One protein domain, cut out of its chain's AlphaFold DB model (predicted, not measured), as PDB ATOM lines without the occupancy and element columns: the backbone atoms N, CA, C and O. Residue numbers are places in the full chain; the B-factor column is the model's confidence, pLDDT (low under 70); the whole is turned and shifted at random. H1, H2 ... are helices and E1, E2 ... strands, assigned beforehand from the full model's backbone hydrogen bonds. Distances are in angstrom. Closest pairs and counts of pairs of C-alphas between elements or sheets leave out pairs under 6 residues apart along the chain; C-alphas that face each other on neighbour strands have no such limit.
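Overview. This is residues 28 to 126 of the 128 residues of an uncharacterized protein of Symploca sp. SIO2E6 (UniProt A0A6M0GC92). Picture an elongated body whose long axis is followed by one extended run, E2 running on into E3, with a different partner strand beside each half. At one end E1 pairs with E2 in a two-stranded parallel sheet, with H2 and H3 packed over one face and H4 over the other; at the other end E3 and E4 form an antiparallel hairpin joined by a long loop, residues 85 to 103. The printed part has 99 residues, with five named helices and four named strands in the order E1 H1 H2 H3 E2 E3 E4 H4 H5, and its class is mixed, helices and strands. It is only just compact, close to loose, with a radius of gyration of the C-alphas of 14.7 A and spans of 45 by 28 by 21 A.

Along the chain. Find C-alpha 28 at (203.400, 243.723, 305.794); from there E1 runs 13.0 A to residue 32. Next come H1, residues 38 to 41, and H2, residues 47 to 54, 10.5 A long. H3 begins at C-alpha 56, (214.649, 236.651, 294.466), and runs 20.0 A to residue 69. E2, residues 71 to 77, covers 20.1 A, and E3, residues 79 to 84, covers 12.1 A. Further on are E4, residues 104 to 107, H4, residues 111 to 118, and H5, residues 123 to 126, which ends at C-alpha 126, (215.096, 239.621, 318.370).

Arrangement. Look first at E1 and E2, parallel at 18 degrees, where N 30 and O 74 are 2.8 A apart, within hydrogen-bond range. With H1, H2 and H3 between them they form a strand-helix-strand unit, two parallel neighbour strands joined through helices. The closest C-alphas of H2 and E2 are those of Ile 47 and Phe 76, 6.4 A; those of H3 and E2 are Gln 66 and Ser 72, 6.0 A. H2 and H3 touch only at the corner, and only just, with 3 pairs of C-alphas within 8 A; the closest are Val 51 and Lys 59, 6.8 A. The closest C-alphas of E1 and H4 are Ala 29 and Pro 112, 6.0 A. H4 and H5 only just touch, with 3 such pairs, the closest Glu 111 and Leu 125, 4.9 A. E2 runs on into E3 at 24 degrees. In the hairpin E3 and E4, at 135 degrees, N 79 and O 107 are 2.9 A apart, within hydrogen-bond range. H3 and H4 are apart. In H2, H3 and H4 every O i to N i+4 pair is within hydrogen-bond range; H1 and H5 are too short for one, and their single O i to N i+3 pair is within range in H5 but not in H1.

Size, cuts and confidence. The C-alphas farthest apart are those of Arg 68 and Ser 102, 45.8 A. Residues 53 to 58, of which 56 to 58 belong to H3, stand free. The link from E3 to E4 is long, with 19 residues, and in it residues 92 to 93 pair antiparallel with 97 to 98; the other links are tight. The printed part has no cut, its mean pLDDT is 92.7, and no printed residue is under 70.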
ATOM      1  N   ILE A  28     203.357 245.168 305.989       94.88
ATOM      2  CA  ILE A  28     203.400 243.723 305.794       94.88
ATOM      3  C   ILE A  28     204.721 243.208 306.364       94.88
ATOM      4  O   ILE A  28     205.793 243.519 305.845       94.88
ATOM      5  N   ALA A  29     204.647 242.415 307.429       96.25
ATOM      6  CA  ALA A  29     205.804 241.712 307.967       96.25
ATOM      7  C   ALA A  29     205.867 240.312 307.354       96.25
ATOM      8  O   ALA A  29     204.919 239.536 307.467       96.25
ATOM      9  N   ILE A  30     206.981 239.988 306.705       96.81
ATOM     10  CA  ILE A  30     207.232 238.669 306.127       96.81
ATOM     11  C   ILE A  30     208.172 237.918 307.058       96.81
ATOM     12  O   ILE A  30     209.321 238.317 307.252       96.81
ATOM     13  N   MET A  31     207.670 236.838 307.646       95.81
ATOM     14  CA  MET A  31     208.377 236.070 308.667       95.81
ATOM     15  C   MET A  31     208.808 234.711 308.117       95.81
ATOM     16  O   MET A  31     207.970 233.925 307.672       95.81
ATOM     17  N   PHE A  32     210.103 234.424 308.186       95.75
ATOM     18  CA  PHE A  32     210.682 233.135 307.826       95.75
ATOM     19  C   PHE A  32     210.970 232.331 309.093       95.75
ATOM     20  O   PHE A  32     211.656 232.812 309.993       95.75
ATOM     21  N   CYS A  33     210.404 231.130 309.171       93.81
ATOM     22  CA  CYS A  33     210.532 230.244 310.322       93.81
ATOM     23  C   CYS A  33     211.794 229.373 310.247       93.81
ATOM     24  O   CYS A  33     212.511 229.380 309.248       93.81
ATOM     25  N   ALA A  34     212.010 228.587 311.303       93.62
ATOM     26  CA  ALA A  34     213.069 227.585 311.409       93.62
ATOM     27  C   ALA A  34     214.507 228.156 311.436       93.62
ATOM     28  O   ALA A  34     215.463 227.469 311.083       93.62
ATOM     29  N   PHE A  35     214.691 229.412 311.870       95.19
ATOM     30  CA  PHE A  35     216.017 230.049 311.900       95.19
ATOM     31  C   PHE A  35     216.975 229.467 312.950       95.19
ATOM     32  O   PHE A  35     218.124 229.890 313.012       95.19
ATOM     33  N   GLU A  36     216.540 228.512 313.776       93.25
ATOM     34  CA  GLU A  36     217.423 227.720 314.635       93.25
ATOM     35  C   GLU A  36     218.324 226.767 313.836       93.25
ATOM     36  O   GLU A  36     219.353 226.333 314.351       93.25
ATOM     37  N   GLN A  37     217.962 226.445 312.589       91.81
ATOM     38  CA  GLN A  37     218.788 225.612 311.717       91.81
ATOM     39  C   GLN A  37     220.101 226.339 311.388       91.81
ATOM     40  O   GLN A  37     220.045 227.504 310.982       91.81
ATOM     41  N   PRO A  38     221.279 225.702 311.527       89.25
ATOM     42  CA  PRO A  38     222.574 226.357 311.322       89.25
ATOM     43  C   PRO A  38     222.706 227.087 309.978       89.25
ATOM     44  O   PRO A  38     223.286 228.171 309.905       89.25
ATOM     45  N   GLU A  39     222.119 226.526 308.921       91.38
ATOM     46  CA  GLU A  39     222.135 227.071 307.564       91.38
ATOM     47  C   GLU A  39     221.356 228.387 307.453       91.38
ATOM     48  O   GLU A  39     221.677 229.220 306.605       91.38
ATOM     49  N   LEU A  40     220.354 228.591 308.309       94.12
ATOM     50  CA  LEU A  40     219.518 229.790 308.344       94.12
ATOM     51  C   LEU A  40     219.972 230.770 309.427       94.12
ATOM     52  O   LEU A  40     219.945 231.982 309.207       94.12
ATOM     53  N   TYR A  41     220.445 230.262 310.566       93.19
ATOM     54  CA  TYR A  41     220.851 231.061 311.720       93.19
ATOM     55  C   TYR A  41     221.928 232.092 311.374       93.19
ATOM     56  O   TYR A  41     221.889 233.221 311.862       93.19
ATOM     57  N   GLN A  42     222.838 231.756 310.452       93.56
ATOM     58  CA  GLN A  42     223.854 232.684 309.936       93.56
ATOM     59  C   GLN A  42     223.269 233.978 309.334       93.56
ATOM     60  O   GLN A  42     223.955 234.995 309.263       93.56
ATOM     61  N   TYR A  43     221.998 233.960 308.922       95.25
ATOM     62  CA  TYR A  43     221.290 235.105 308.358       95.25
ATOM     63  C   TYR A  43     220.397 235.841 309.368       95.25
ATOM     64  O   TYR A  43     219.735 236.805 308.980       95.25
ATOM     65  N   LYS A  44     220.375 235.448 310.652       90.56
ATOM     66  CA  LYS A  44     219.547 236.078 311.704       90.56
ATOM     67  C   LYS A  44     219.694 237.604 311.741       90.56
ATOM     68  O   LYS A  44     218.707 238.333 311.884       90.56
ATOM     69  N   ASP A  45     220.914 238.096 311.552       90.81
ATOM     70  CA  ASP A  45     221.218 239.531 311.557       90.81
ATOM     71  C   ASP A  45     221.309 240.159 310.165       90.81
ATOM     72  O   ASP A  45     221.434 241.374 310.043       90.81
ATOM     73  N   ASN A  46     221.162 239.361 309.105       93.50
ATOM     74  CA  ASN A  46     221.215 239.828 307.724       93.50
ATOM     75  C   ASN A  46     220.158 239.139 306.848       93.50
ATOM     76  O   ASN A  46     220.451 238.504 305.831       93.50
ATOM     77  N   ILE A  47     218.900 239.280 307.261       95.12
ATOM     78  CA  ILE A  47     217.751 238.661 306.595       95.12
ATOM     79  C   ILE A  47     217.574 239.141 305.148       95.12
ATOM     80  O   ILE A  47     217.153 238.380 304.281       95.12
ATOM     81  N   GLU A  48     217.966 240.381 304.853       94.88
ATOM     82  CA  GLU A  48     217.973 240.916 303.489       94.88
ATOM     83  C   GLU A  48     218.901 240.113 302.578       94.88
ATOM     84  O   GLU A  48     218.540 239.796 301.446       94.88
ATOM     85  N   THR A  49     220.082 239.719 303.067       96.06
ATOM     86  CA  THR A  49     220.990 238.853 302.302       96.06
ATOM     87  C   THR A  49     220.355 237.500 302.019       96.06
ATOM     88  O   THR A  49     220.405 237.051 300.874       96.06
ATOM     89  N   PHE A  50     219.688 236.892 303.005       96.50
ATOM     90  CA  PHE A  50     218.963 235.634 302.807       96.50
ATOM     91  C   PHE A  50     217.900 235.757 301.710       96.50
ATOM     92  O   PHE A  50     217.885 234.969 300.766       96.50
ATOM     93  N   VAL A  51     217.055 236.788 301.780       97.12
ATOM     94  CA  VAL A  51     215.991 237.009 300.792       97.12
ATOM     95  C   VAL A  51     216.566 237.268 299.398       97.12
ATOM     96  O   VAL A  51     216.059 236.729 298.414       97.12
ATOM     97  N   ASN A  52     217.637 238.056 299.298       95.88
ATOM     98  CA  ASN A  52     218.279 238.370 298.021       95.88
ATOM     99  C   ASN A  52     218.903 237.144 297.354       95.88
ATOM    100  O   ASN A  52     218.813 237.006 296.136       95.88
ATOM    101  N   GLN A  53     219.545 236.281 298.142       96.31
ATOM    102  CA  GLN A  53     220.248 235.106 297.635       96.31
ATOM    103  C   GLN A  53     219.290 233.956 297.324       96.31
ATOM    104  O   GLN A  53     219.411 233.329 296.275       96.31
ATOM    105  N   HIS A  54     218.327 233.697 298.211       95.94
ATOM    106  CA  HIS A  54     217.528 232.469 298.174       95.94
ATOM    107  C   HIS A  54     216.101 232.677 297.673       95.94
ATOM    108  O   HIS A  54     215.477 231.732 297.198       95.94
ATOM    109  N   LEU A  55     215.567 233.904 297.741       96.31
ATOM    110  CA  LEU A  55     214.160 234.199 297.441       96.31
ATOM    111  C   LEU A  55     213.961 235.395 296.480       96.31
ATOM    112  O   LEU A  55     213.077 236.233 296.710       96.31
ATOM    113  N   PRO A  56     214.709 235.490 295.360       94.69
ATOM    114  CA  PRO A  56     214.649 236.651 294.466       94.69
ATOM    115  C   PRO A  56     213.261 236.863 293.840       94.69
ATOM    116  O   PRO A  56     212.825 238.002 293.659       94.69
ATOM    117  N   LEU A  57     212.530 235.782 293.547       95.00
ATOM    118  CA  LEU A  57     211.168 235.866 293.009       95.00
ATOM    119  C   LEU A  57     210.179 236.410 294.048       95.00
ATOM    120  O   LEU A  57     209.375 237.286 293.725       95.00
ATOM    121  N   THR A  58     210.276 235.951 295.300       92.50
ATOM    122  CA  THR A  58     209.468 236.459 296.417       92.50
ATOM    123  C   THR A  58     209.708 237.951 296.609       92.50
ATOM    124  O   THR A  58     208.751 238.724 296.646       92.50
ATOM    125  N   LYS A  59     210.978 238.384 296.621       95.44
ATOM    126  CA  LYS A  59     211.332 239.806 296.698       95.44
ATOM    127  C   LYS A  59     210.700 240.611 295.564       95.44
ATOM    128  O   LYS A  59     210.092 241.649 295.812       95.44
ATOM    129  N   ALA A  60     210.788 240.124 294.325       95.88
ATOM    130  CA  ALA A  60     210.220 240.811 293.169       95.88
ATOM    131  C   ALA A  60     208.690 240.968 293.259       95.88
ATOM    132  O   ALA A  60     208.155 242.009 292.869       95.88
ATOM    133  N   ILE A  61     207.979 239.962 293.779       95.12
ATOM    134  CA  ILE A  61     206.525 240.023 293.999       95.12
ATOM    135  C   ILE A  61     206.192 241.045 295.089       95.12
ATOM    136  O   ILE A  61     205.352 241.920 294.870       95.12
ATOM    137  N   LEU A  62     206.889 240.999 296.220       94.19
ATOM    138  CA  LEU A  62     206.652 241.914 297.334       94.19
ATOM    139  C   LEU A  62     206.964 243.367 296.963       94.19
ATOM    140  O   LEU A  62     206.194 244.263 297.294       94.19
ATOM    141  N   SER A  63     208.004 243.616 296.166       94.44
ATOM    142  CA  SER A  63     208.272 244.953 295.624       94.44
ATOM    143  C   SER A  63     207.157 245.465 294.705       94.44
ATOM    144  O   SER A  63     206.913 246.672 294.646       94.44
ATOM    145  N   LYS A  64     206.447 244.583 293.983       94.12
ATOM    146  CA  LYS A  64     205.247 244.981 293.226       94.12
ATOM    147  C   LYS A  64     204.102 245.348 294.171       94.12
ATOM    148  O   LYS A  64     203.400 246.316 293.895       94.12
ATOM    149  N   TRP A  65     203.936 244.626 295.277       90.06
ATOM    150  CA  TRP A  65     202.921 244.921 296.294       90.06
ATOM    151  C   TRP A  65     203.175 246.257 296.994       90.06
ATOM    152  O   TRP A  65     202.256 247.069 297.079       90.06
ATOM    153  N   GLN A  66     204.424 246.549 297.375       91.44
ATOM    154  CA  GLN A  66     204.819 247.853 297.931       91.44
ATOM    155  C   GLN A  66     204.374 249.007 297.030       91.44
ATOM    156  O   GLN A  66     203.730 249.947 297.491       91.44
ATOM    157  N   LYS A  67     204.646 248.899 295.722       90.62
ATOM    158  CA  LYS A  67     204.261 249.913 294.729       90.62
ATOM    159  C   LYS A  67     202.751 249.984 294.508       90.62
ATOM    160  O   LYS A  67     202.210 251.074 294.378       90.62
ATOM    161  N   ARG A  68     202.075 248.835 294.422       88.12
ATOM    162  CA  ARG A  68     200.651 248.757 294.059       88.12
ATOM    163  C   ARG A  68     199.715 249.155 295.198       88.12
ATOM    164  O   ARG A  68     198.625 249.652 294.912       88.12
ATOM    165  N   TRP A  69     200.111 248.885 296.440       87.19
ATOM    166  CA  TRP A  69     199.303 249.107 297.645       87.19
ATOM    167  C   TRP A  69     199.822 250.241 298.521       87.19
ATOM    168  O   TRP A  69     199.252 250.475 299.578       87.19
ATOM    169  N   HIS A  70     200.893 250.926 298.102       88.69
ATOM    170  CA  HIS A  70     201.543 251.980 298.885       88.69
ATOM    171  C   HIS A  70     201.843 251.522 300.321       88.69
ATOM    172  O   HIS A  70     201.511 252.194 301.294       88.69
ATOM    173  N   CYS A  71     202.445 250.335 300.435       90.50
ATOM    174  CA  CYS A  71     202.696 249.666 301.705       90.50
ATOM    175  C   CYS A  71     204.188 249.495 301.995       90.50
ATOM    176  O   CYS A  71     205.014 249.442 301.079       90.50
ATOM    177  N   SER A  72     204.527 249.366 303.274       93.50
ATOM    178  CA  SER A  72     205.861 248.955 303.711       93.50
ATOM    179  C   SER A  72     205.915 247.435 303.829       93.50
ATOM    180  O   SER A  72     204.975 246.809 304.320       93.50
ATOM    181  N   VAL A  73     207.029 246.841 303.410       94.62
ATOM    182  CA  VAL A  73     207.309 245.411 303.567       94.62
ATOM    183  C   VAL A  73     208.644 245.284 304.278       94.62
ATOM    184  O   VAL A  73     209.600 245.933 303.865       94.62
ATOM    185  N   GLU A  74     208.704 244.440 305.300       95.75
ATOM    186  CA  GLU A  74     209.938 244.113 306.015       95.75
ATOM    187  C   GLU A  74     210.056 242.607 306.246       95.75
ATOM    188  O   GLU A  74     209.052 241.903 306.394       95.75
ATOM    189  N   TYR A  75     211.298 242.122 306.286       96.50
ATOM    190  CA  TYR A  75     211.622 240.706 306.455       96.50
ATOM    191  C   TYR A  75     212.151 240.407 307.850       96.50
ATOM    192  O   TYR A  75     212.923 241.180 308.420       96.50
ATOM    193  N   PHE A  76     211.792 239.244 308.379       96.25
ATOM    194  CA  PHE A  76     212.210 238.802 309.702       96.25
ATOM    195  C   PHE A  76     212.516 237.309 309.675       96.25
ATOM    196  O   PHE A  76     211.772 236.531 309.078       96.25
ATOM    197  N   GLY A  77     213.607 236.914 310.322       95.88
ATOM    198  CA  GLY A  77     213.883 235.519 310.645       95.88
ATOM    199  C   GLY A  77     213.449 235.247 312.077       95.88
ATOM    200  O   GLY A  77     213.723 236.060 312.961       95.88
ATOM    201  N   TYR A  78     212.775 234.128 312.311       96.31
ATOM    202  CA  TYR A  78     212.364 233.726 313.649       96.31
ATOM    203  C   TYR A  78     212.480 232.220 313.841       96.31
ATOM    204  O   TYR A  78     212.491 231.430 312.890       96.31
ATOM    205  N   SER A  79     212.501 231.823 315.105       95.12
ATOM    206  CA  SER A  79     212.353 230.435 315.491       95.12
ATOM    207  C   SER A  79     211.409 230.300 316.675       95.12
ATOM    208  O   SER A  79     211.667 230.819 317.760       95.12
ATOM    209  N   ALA A  80     210.320 229.559 316.461       93.94
ATOM    210  CA  ALA A  80     209.438 229.137 317.542       93.94
ATOM    211  C   ALA A  80     210.049 227.984 318.354       93.94
ATOM    212  O   ALA A  80     209.799 227.894 319.548       93.94
ATOM    213  N   PHE A  81     210.868 227.112 317.757       94.19
ATOM    214  CA  PHE A  81     211.547 226.053 318.513       94.19
ATOM    215  C   PHE A  81     212.748 226.588 319.283       94.19
ATOM    216  O   PHE A  81     212.955 226.223 320.434       94.19
ATOM    217  N   GLY A  82     213.504 227.493 318.680       94.44
ATOM    218  CA  GLY A  82     214.659 228.119 319.283       94.44
ATOM    219  C   GLY A  82     215.792 227.143 319.568       94.44
ATOM    220  O   GLY A  82     215.908 226.075 318.958       94.44
ATOM    221  N   PHE A  83     216.618 227.511 320.540       94.69
ATOM    222  CA  PHE A  83     217.758 226.712 320.968       94.69
ATOM    223  C   PHE A  83     217.573 226.090 322.352       94.69
ATOM    224  O   PHE A  83     216.662 226.430 323.117       94.69
ATOM    225  N   ILE A  84     218.436 225.117 322.647       92.88
ATOM    226  CA  ILE A  84     218.548 224.479 323.956       92.88
ATOM    227  C   ILE A  84     219.476 225.333 324.832       92.88
ATOM    228  O   ILE A  84     220.700 225.275 324.681       92.88
ATOM    229  N   GLY A  85     218.919 226.100 325.772       89.25
ATOM    230  CA  GLY A  85     219.704 226.952 326.672       89.25
ATOM    231  C   GLY A  85     220.581 227.949 325.905       89.25
ATOM    232  O   GLY A  85     220.106 228.604 324.990       89.25
ATOM    233  N   ASP A  86     221.858 228.054 326.277       88.38
ATOM    234  CA  ASP A  86     222.855 228.898 325.586       88.38
ATOM    235  C   ASP A  86     223.626 228.158 324.480       88.38
ATOM    236  O   ASP A  86     224.594 228.680 323.927       88.38
ATOM    237  N   SER A  87     223.241 226.919 324.164       87.88
ATOM    238  CA  SER A  87     223.842 226.190 323.046       87.88
ATOM    239  C   SER A  87     223.247 226.649 321.715       87.88
ATOM    240  O   SER A  87     222.119 227.116 321.674       87.88
ATOM    241  N   LEU A  88     223.957 226.439 320.604       87.38
ATOM    242  CA  LEU A  88     223.393 226.583 319.252       87.38
ATOM    243  C   LEU A  88     222.773 225.269 318.739       87.38
ATOM    244  O   LEU A  88     222.750 225.020 317.536       87.38
ATOM    245  N   GLN A  89     222.310 224.388 319.635       92.50
ATOM    246  CA  GLN A  89     221.596 223.175 319.230       92.50
ATOM    247  C   GLN A  89     220.099 223.459 319.058       92.50
ATOM    248  O   GLN A  89     219.468 223.889 320.032       92.50
ATOM    249  N   PRO A  90     219.515 223.193 317.871       93.00
ATOM    250  CA  PRO A  90     218.079 223.311 317.641       93.00
ATOM    251  C   PRO A  90     217.265 222.557 318.694       93.00
ATOM    252  O   PRO A  90     217.494 221.371 318.953       93.00
ATOM    253  N   ASN A  91     216.279 223.221 319.291       93.38
ATOM    254  CA  ASN A  91     215.423 222.633 320.319       93.38
ATOM    255  C   ASN A  91     214.183 221.961 319.716       93.38
ATOM    256  O   ASN A  91     213.055 222.184 320.153       93.38
ATOM    257  N   THR A  92     214.396 221.130 318.698       90.50
ATOM    258  CA  THR A  92     213.321 220.446 317.977       90.50
ATOM    259  C   THR A  92     213.544 218.934 317.912       90.50
ATOM    260  O   THR A  92     214.674 218.448 317.834       90.50
ATOM    261  N   VAL A  93     212.452 218.174 317.971       85.62
ATOM    262  CA  VAL A  93     212.402 216.734 317.703       85.62
ATOM    263  C   VAL A  93     211.694 216.548 316.373       85.62
ATOM    264  O   VAL A  93     210.497 216.813 316.279       85.62
ATOM    265  N   GLN A  94     212.429 216.095 315.353       80.56
ATOM    266  CA  GLN A  94     211.880 215.823 314.015       80.56
ATOM    267  C   GLN A  94     210.980 216.966 313.496       80.56
ATOM    268  O   GLN A  94     209.916 216.707 312.944       80.56
ATOM    269  N   GLU A  95     211.362 218.221 313.761       74.38
ATOM    270  CA  GLU A  95     210.661 219.436 313.308       74.38
ATOM    271  C   GLU A  95     209.210 219.599 313.808       74.38
ATOM    272  O   GLU A  95     208.481 220.463 313.328       74.38
ATOM    273  N   SER A  96     208.776 218.803 314.788       80.12
ATOM    274  CA  SER A  96     207.363 218.737 315.199       80.12
ATOM    275  C   SER A  96     207.114 219.012 316.682       80.12
ATOM    276  O   SER A  96     205.979 219.298 317.063       80.12
ATOM    277  N   ALA A  97     208.146 218.969 317.529       87.31
ATOM    278  CA  ALA A  97     207.998 219.185 318.967       87.31
ATOM    279  C   ALA A  97     209.227 219.844 319.600       87.31
ATOM    280  O   ALA A  97     210.355 219.608 319.172       87.31
ATOM    281  N   ILE A  98     209.013 220.621 320.668       91.94
ATOM    282  CA  ILE A  98     210.098 221.182 321.485       91.94
ATOM    283  C   ILE A  98     210.778 220.045 322.255       91.94
ATOM    284  O   ILE A  98     210.118 219.301 322.982       91.94
ATOM    285  N   LYS A  99     212.104 219.921 322.130       92.06
ATOM    286  CA  LYS A  99     212.869 218.838 322.769       92.06
ATOM    287  C   LYS A  99     213.004 219.044 324.280       92.06
ATOM    288  O   LYS A  99     212.861 218.091 325.044       92.06
ATOM    289  N   HIS A 100     213.330 220.258 324.723       93.19
ATOM    290  CA  HIS A 100     213.633 220.638 326.107       93.19
ATOM    291  C   HIS A 100     212.900 221.939 326.465       93.19
ATOM    292  O   HIS A 100     213.414 223.037 326.250       93.19
ATOM    293  N   GLY A 101     211.694 221.816 327.027       91.44
ATOM    294  CA  GLY A 101     210.844 222.968 327.358       91.44
ATOM    295  C   GLY A 101     211.362 223.847 328.505       91.44
ATOM    296  O   GLY A 101     211.117 225.045 328.508       91.44
ATOM    297  N   SER A 102     212.111 223.285 329.461       93.75
ATOM    298  CA  SER A 102     212.606 224.018 330.642       93.75
ATOM    299  C   SER A 102     213.710 225.035 330.340       93.75
ATOM    300  O   SER A 102     213.950 225.933 331.142       93.75
ATOM    301  N   ILE A 103     214.385 224.889 329.201       93.69
ATOM    302  CA  ILE A 103     215.474 225.759 328.734       93.69
ATOM    303  C   ILE A 103     215.209 226.243 327.306       93.69
ATOM    304  O   ILE A 103     216.135 226.455 326.524       93.69
ATOM    305  N   TRP A 104     213.929 226.359 326.958       93.12
ATOM    306  CA  TRP A 104     213.466 226.812 325.657       93.12
ATOM    307  C   TRP A 104     213.796 228.290 325.445       93.12
ATOM    308  O   TRP A 104     213.412 229.133 326.253       93.12
ATOM    309  N   LYS A 105     214.513 228.590 324.357       92.94
ATOM    310  CA  LYS A 105     214.865 229.957 323.957       92.94
ATOM    311  C   LYS A 105     214.437 230.233 322.512       92.94
ATOM    312  O   LYS A 105     215.271 230.075 321.614       92.94
ATOM    313  N   PRO A 106     213.157 230.570 322.263       94.00
ATOM    314  CA  PRO A 106     212.726 231.063 320.959       94.00
ATOM    315  C   PRO A 106     213.342 232.440 320.689       94.00
ATOM    316  O   PRO A 106     213.898 233.066 321.586       94.00
ATOM    317  N   PHE A 107     213.253 232.908 319.448       94.81
ATOM    318  CA  PHE A 107     213.748 234.234 319.079       94.81
ATOM    319  C   PHE A 107     213.036 234.760 317.827       94.81
ATOM    320  O   PHE A 107     212.467 234.000 317.039       94.81
ATOM    321  N   GLY A 108     213.077 236.075 317.627       94.75
ATOM    322  CA  GLY A 108     212.555 236.773 316.449       94.75
ATOM    323  C   GLY A 108     211.028 236.880 316.401       94.75
ATOM    324  O   GLY A 108     210.478 237.276 315.377       94.75
ATOM    325  N   LEU A 109     210.331 236.523 317.485       94.62
ATOM    326  CA  LEU A 109     208.865 236.522 317.545       94.62
ATOM    327  C   LEU A 109     208.278 237.921 317.784       94.62
ATOM    328  O   LEU A 109     207.192 238.221 317.292       94.62
ATOM    329  N   ILE A 110     208.986 238.776 318.530       95.75
ATOM    330  CA  ILE A 110     208.459 240.068 319.000       95.75
ATOM    331  C   ILE A 110     208.790 241.223 318.046       95.75
ATOM    332  O   ILE A 110     207.922 242.056 317.778       95.75
ATOM    333  N   GLU A 111     210.005 241.262 317.486       94.94
ATOM    334  CA  GLU A 111     210.448 242.312 316.546       94.94
ATOM    335  C   GLU A 111     209.440 242.596 315.401       94.94
ATOM    336  O   GLU A 111     209.142 243.771 315.161       94.94
ATOM    337  N   PRO A 112     208.844 241.589 314.727       95.75
ATOM    338  CA  PRO A 112     207.884 241.828 313.647       95.75
ATOM    339  C   PRO A 112     206.594 242.493 314.137       95.75
ATOM    340  O   PRO A 112     206.050 243.364 313.459       95.75
ATOM    341  N   LEU A 113     206.111 242.118 315.328       95.31
ATOM    342  CA  LEU A 113     204.904 242.691 315.932       95.31
ATOM    343  C   LEU A 113     205.134 244.150 316.332       95.31
ATOM    344  O   LEU A 113     204.296 245.013 316.063       95.31
ATOM    345  N   TYR A 114     206.296 244.435 316.923       95.44
ATOM    346  CA  TYR A 114     206.699 245.797 317.248       95.44
ATOM    347  C   TYR A 114     206.824 246.664 315.993       95.44
ATOM    348  O   TYR A 114     206.336 247.795 315.974       95.44
ATOM    349  N   TRP A 115     207.415 246.133 314.920       95.69
ATOM    350  CA  TRP A 115     207.523 246.854 313.656       95.69
ATOM    351  C   TRP A 115     206.154 247.109 313.014       95.69
ATOM    352  O   TRP A 115     205.894 248.222 312.560       95.69
ATOM    353  N   LEU A 116     205.243 246.132 313.026       94.44
ATOM    354  CA  LEU A 116     203.875 246.342 312.543       94.44
ATOM    355  C   LEU A 116     203.192 247.488 313.304       94.44
ATOM    356  O   LEU A 116     202.633 248.392 312.681       94.44
ATOM    357  N   ALA A 117     203.303 247.497 314.636       92.38
ATOM    358  CA  ALA A 117     202.670 248.499 315.490       92.38
ATOM    359  C   ALA A 117     203.307 249.897 315.378       92.38
ATOM    360  O   ALA A 117     202.601 250.903 315.423       92.38
ATOM    361  N   THR A 118     204.633 249.983 315.240       92.88
ATOM    362  CA  THR A 118     205.373 251.250 315.402       92.88
ATOM    363  C   THR A 118     206.070 251.738 314.136       92.88
ATOM    364  O   THR A 118     206.278 252.938 313.969       92.88
ATOM    365  N   GLY A 119     206.424 250.827 313.231       91.56
ATOM    366  CA  GLY A 119     207.180 251.102 312.004       91.56
ATOM    367  C   GLY A 119     208.674 251.210 312.238       91.56
ATOM    368  O   GLY A 119     209.422 251.531 311.320       91.56
ATOM    369  N   ARG A 120     209.116 250.969 313.474       93.12
ATOM    370  CA  ARG A 120     210.511 251.066 313.883       93.12
ATOM    371  C   ARG A 120     211.081 249.671 314.069       93.12
ATOM    372  O   ARG A 120     210.395 248.768 314.540       93.12
ATOM    373  N   ARG A 121     212.347 249.507 313.693       90.94
ATOM    374  CA  ARG A 121     213.136 248.320 314.022       90.94
ATOM    375  C   ARG A 121     213.706 248.477 315.424       90.94
ATOM    376  O   ARG A 121     214.189 249.553 315.772       90.94
ATOM    377  N   ASP A 122     213.669 247.396 316.187       92.62
ATOM    378  CA  ASP A 122     214.395 247.275 317.444       92.62
ATOM    379  C   ASP A 122     214.982 245.867 317.525       92.62
ATOM    380  O   ASP A 122     214.287 244.887 317.792       92.62
ATOM    381  N   HIS A 123     216.279 245.768 317.241       86.88
ATOM    382  CA  HIS A 123     216.970 244.486 317.192       86.88
ATOM    383  C   HIS A 123     217.141 243.848 318.571       86.88
ATOM    384  O   HIS A 123     217.372 242.645 318.635       86.88
ATOM    385  N   LEU A 124     216.964 244.599 319.667       90.38
ATOM    386  CA  LEU A 124     216.949 244.017 321.010       90.38
ATOM    387  C   LEU A 124     215.749 243.081 321.193       90.38
ATOM    388  O   LEU A 124     215.828 242.138 321.968       90.38
ATOM    389  N   LEU A 125     214.671 243.288 320.427       91.00
ATOM    390  CA  LEU A 125     213.478 242.438 320.439       91.00
ATOM    391  C   LEU A 125     213.655 241.124 319.665       91.00
ATOM    392  O   LEU A 125     212.721 240.321 319.615       91.00
ATOM    393  N   LYS A 126     214.813 240.899 319.029       87.56
ATOM    394  CA  LYS A 126     215.096 239.621 318.370       87.56
ATOM    395  C   LYS A 126     215.355 238.508 319.368       87.56
ATOM    396  O   LYS A 126     214.985 237.387 319.071       87.56
TER     397      LYS A 126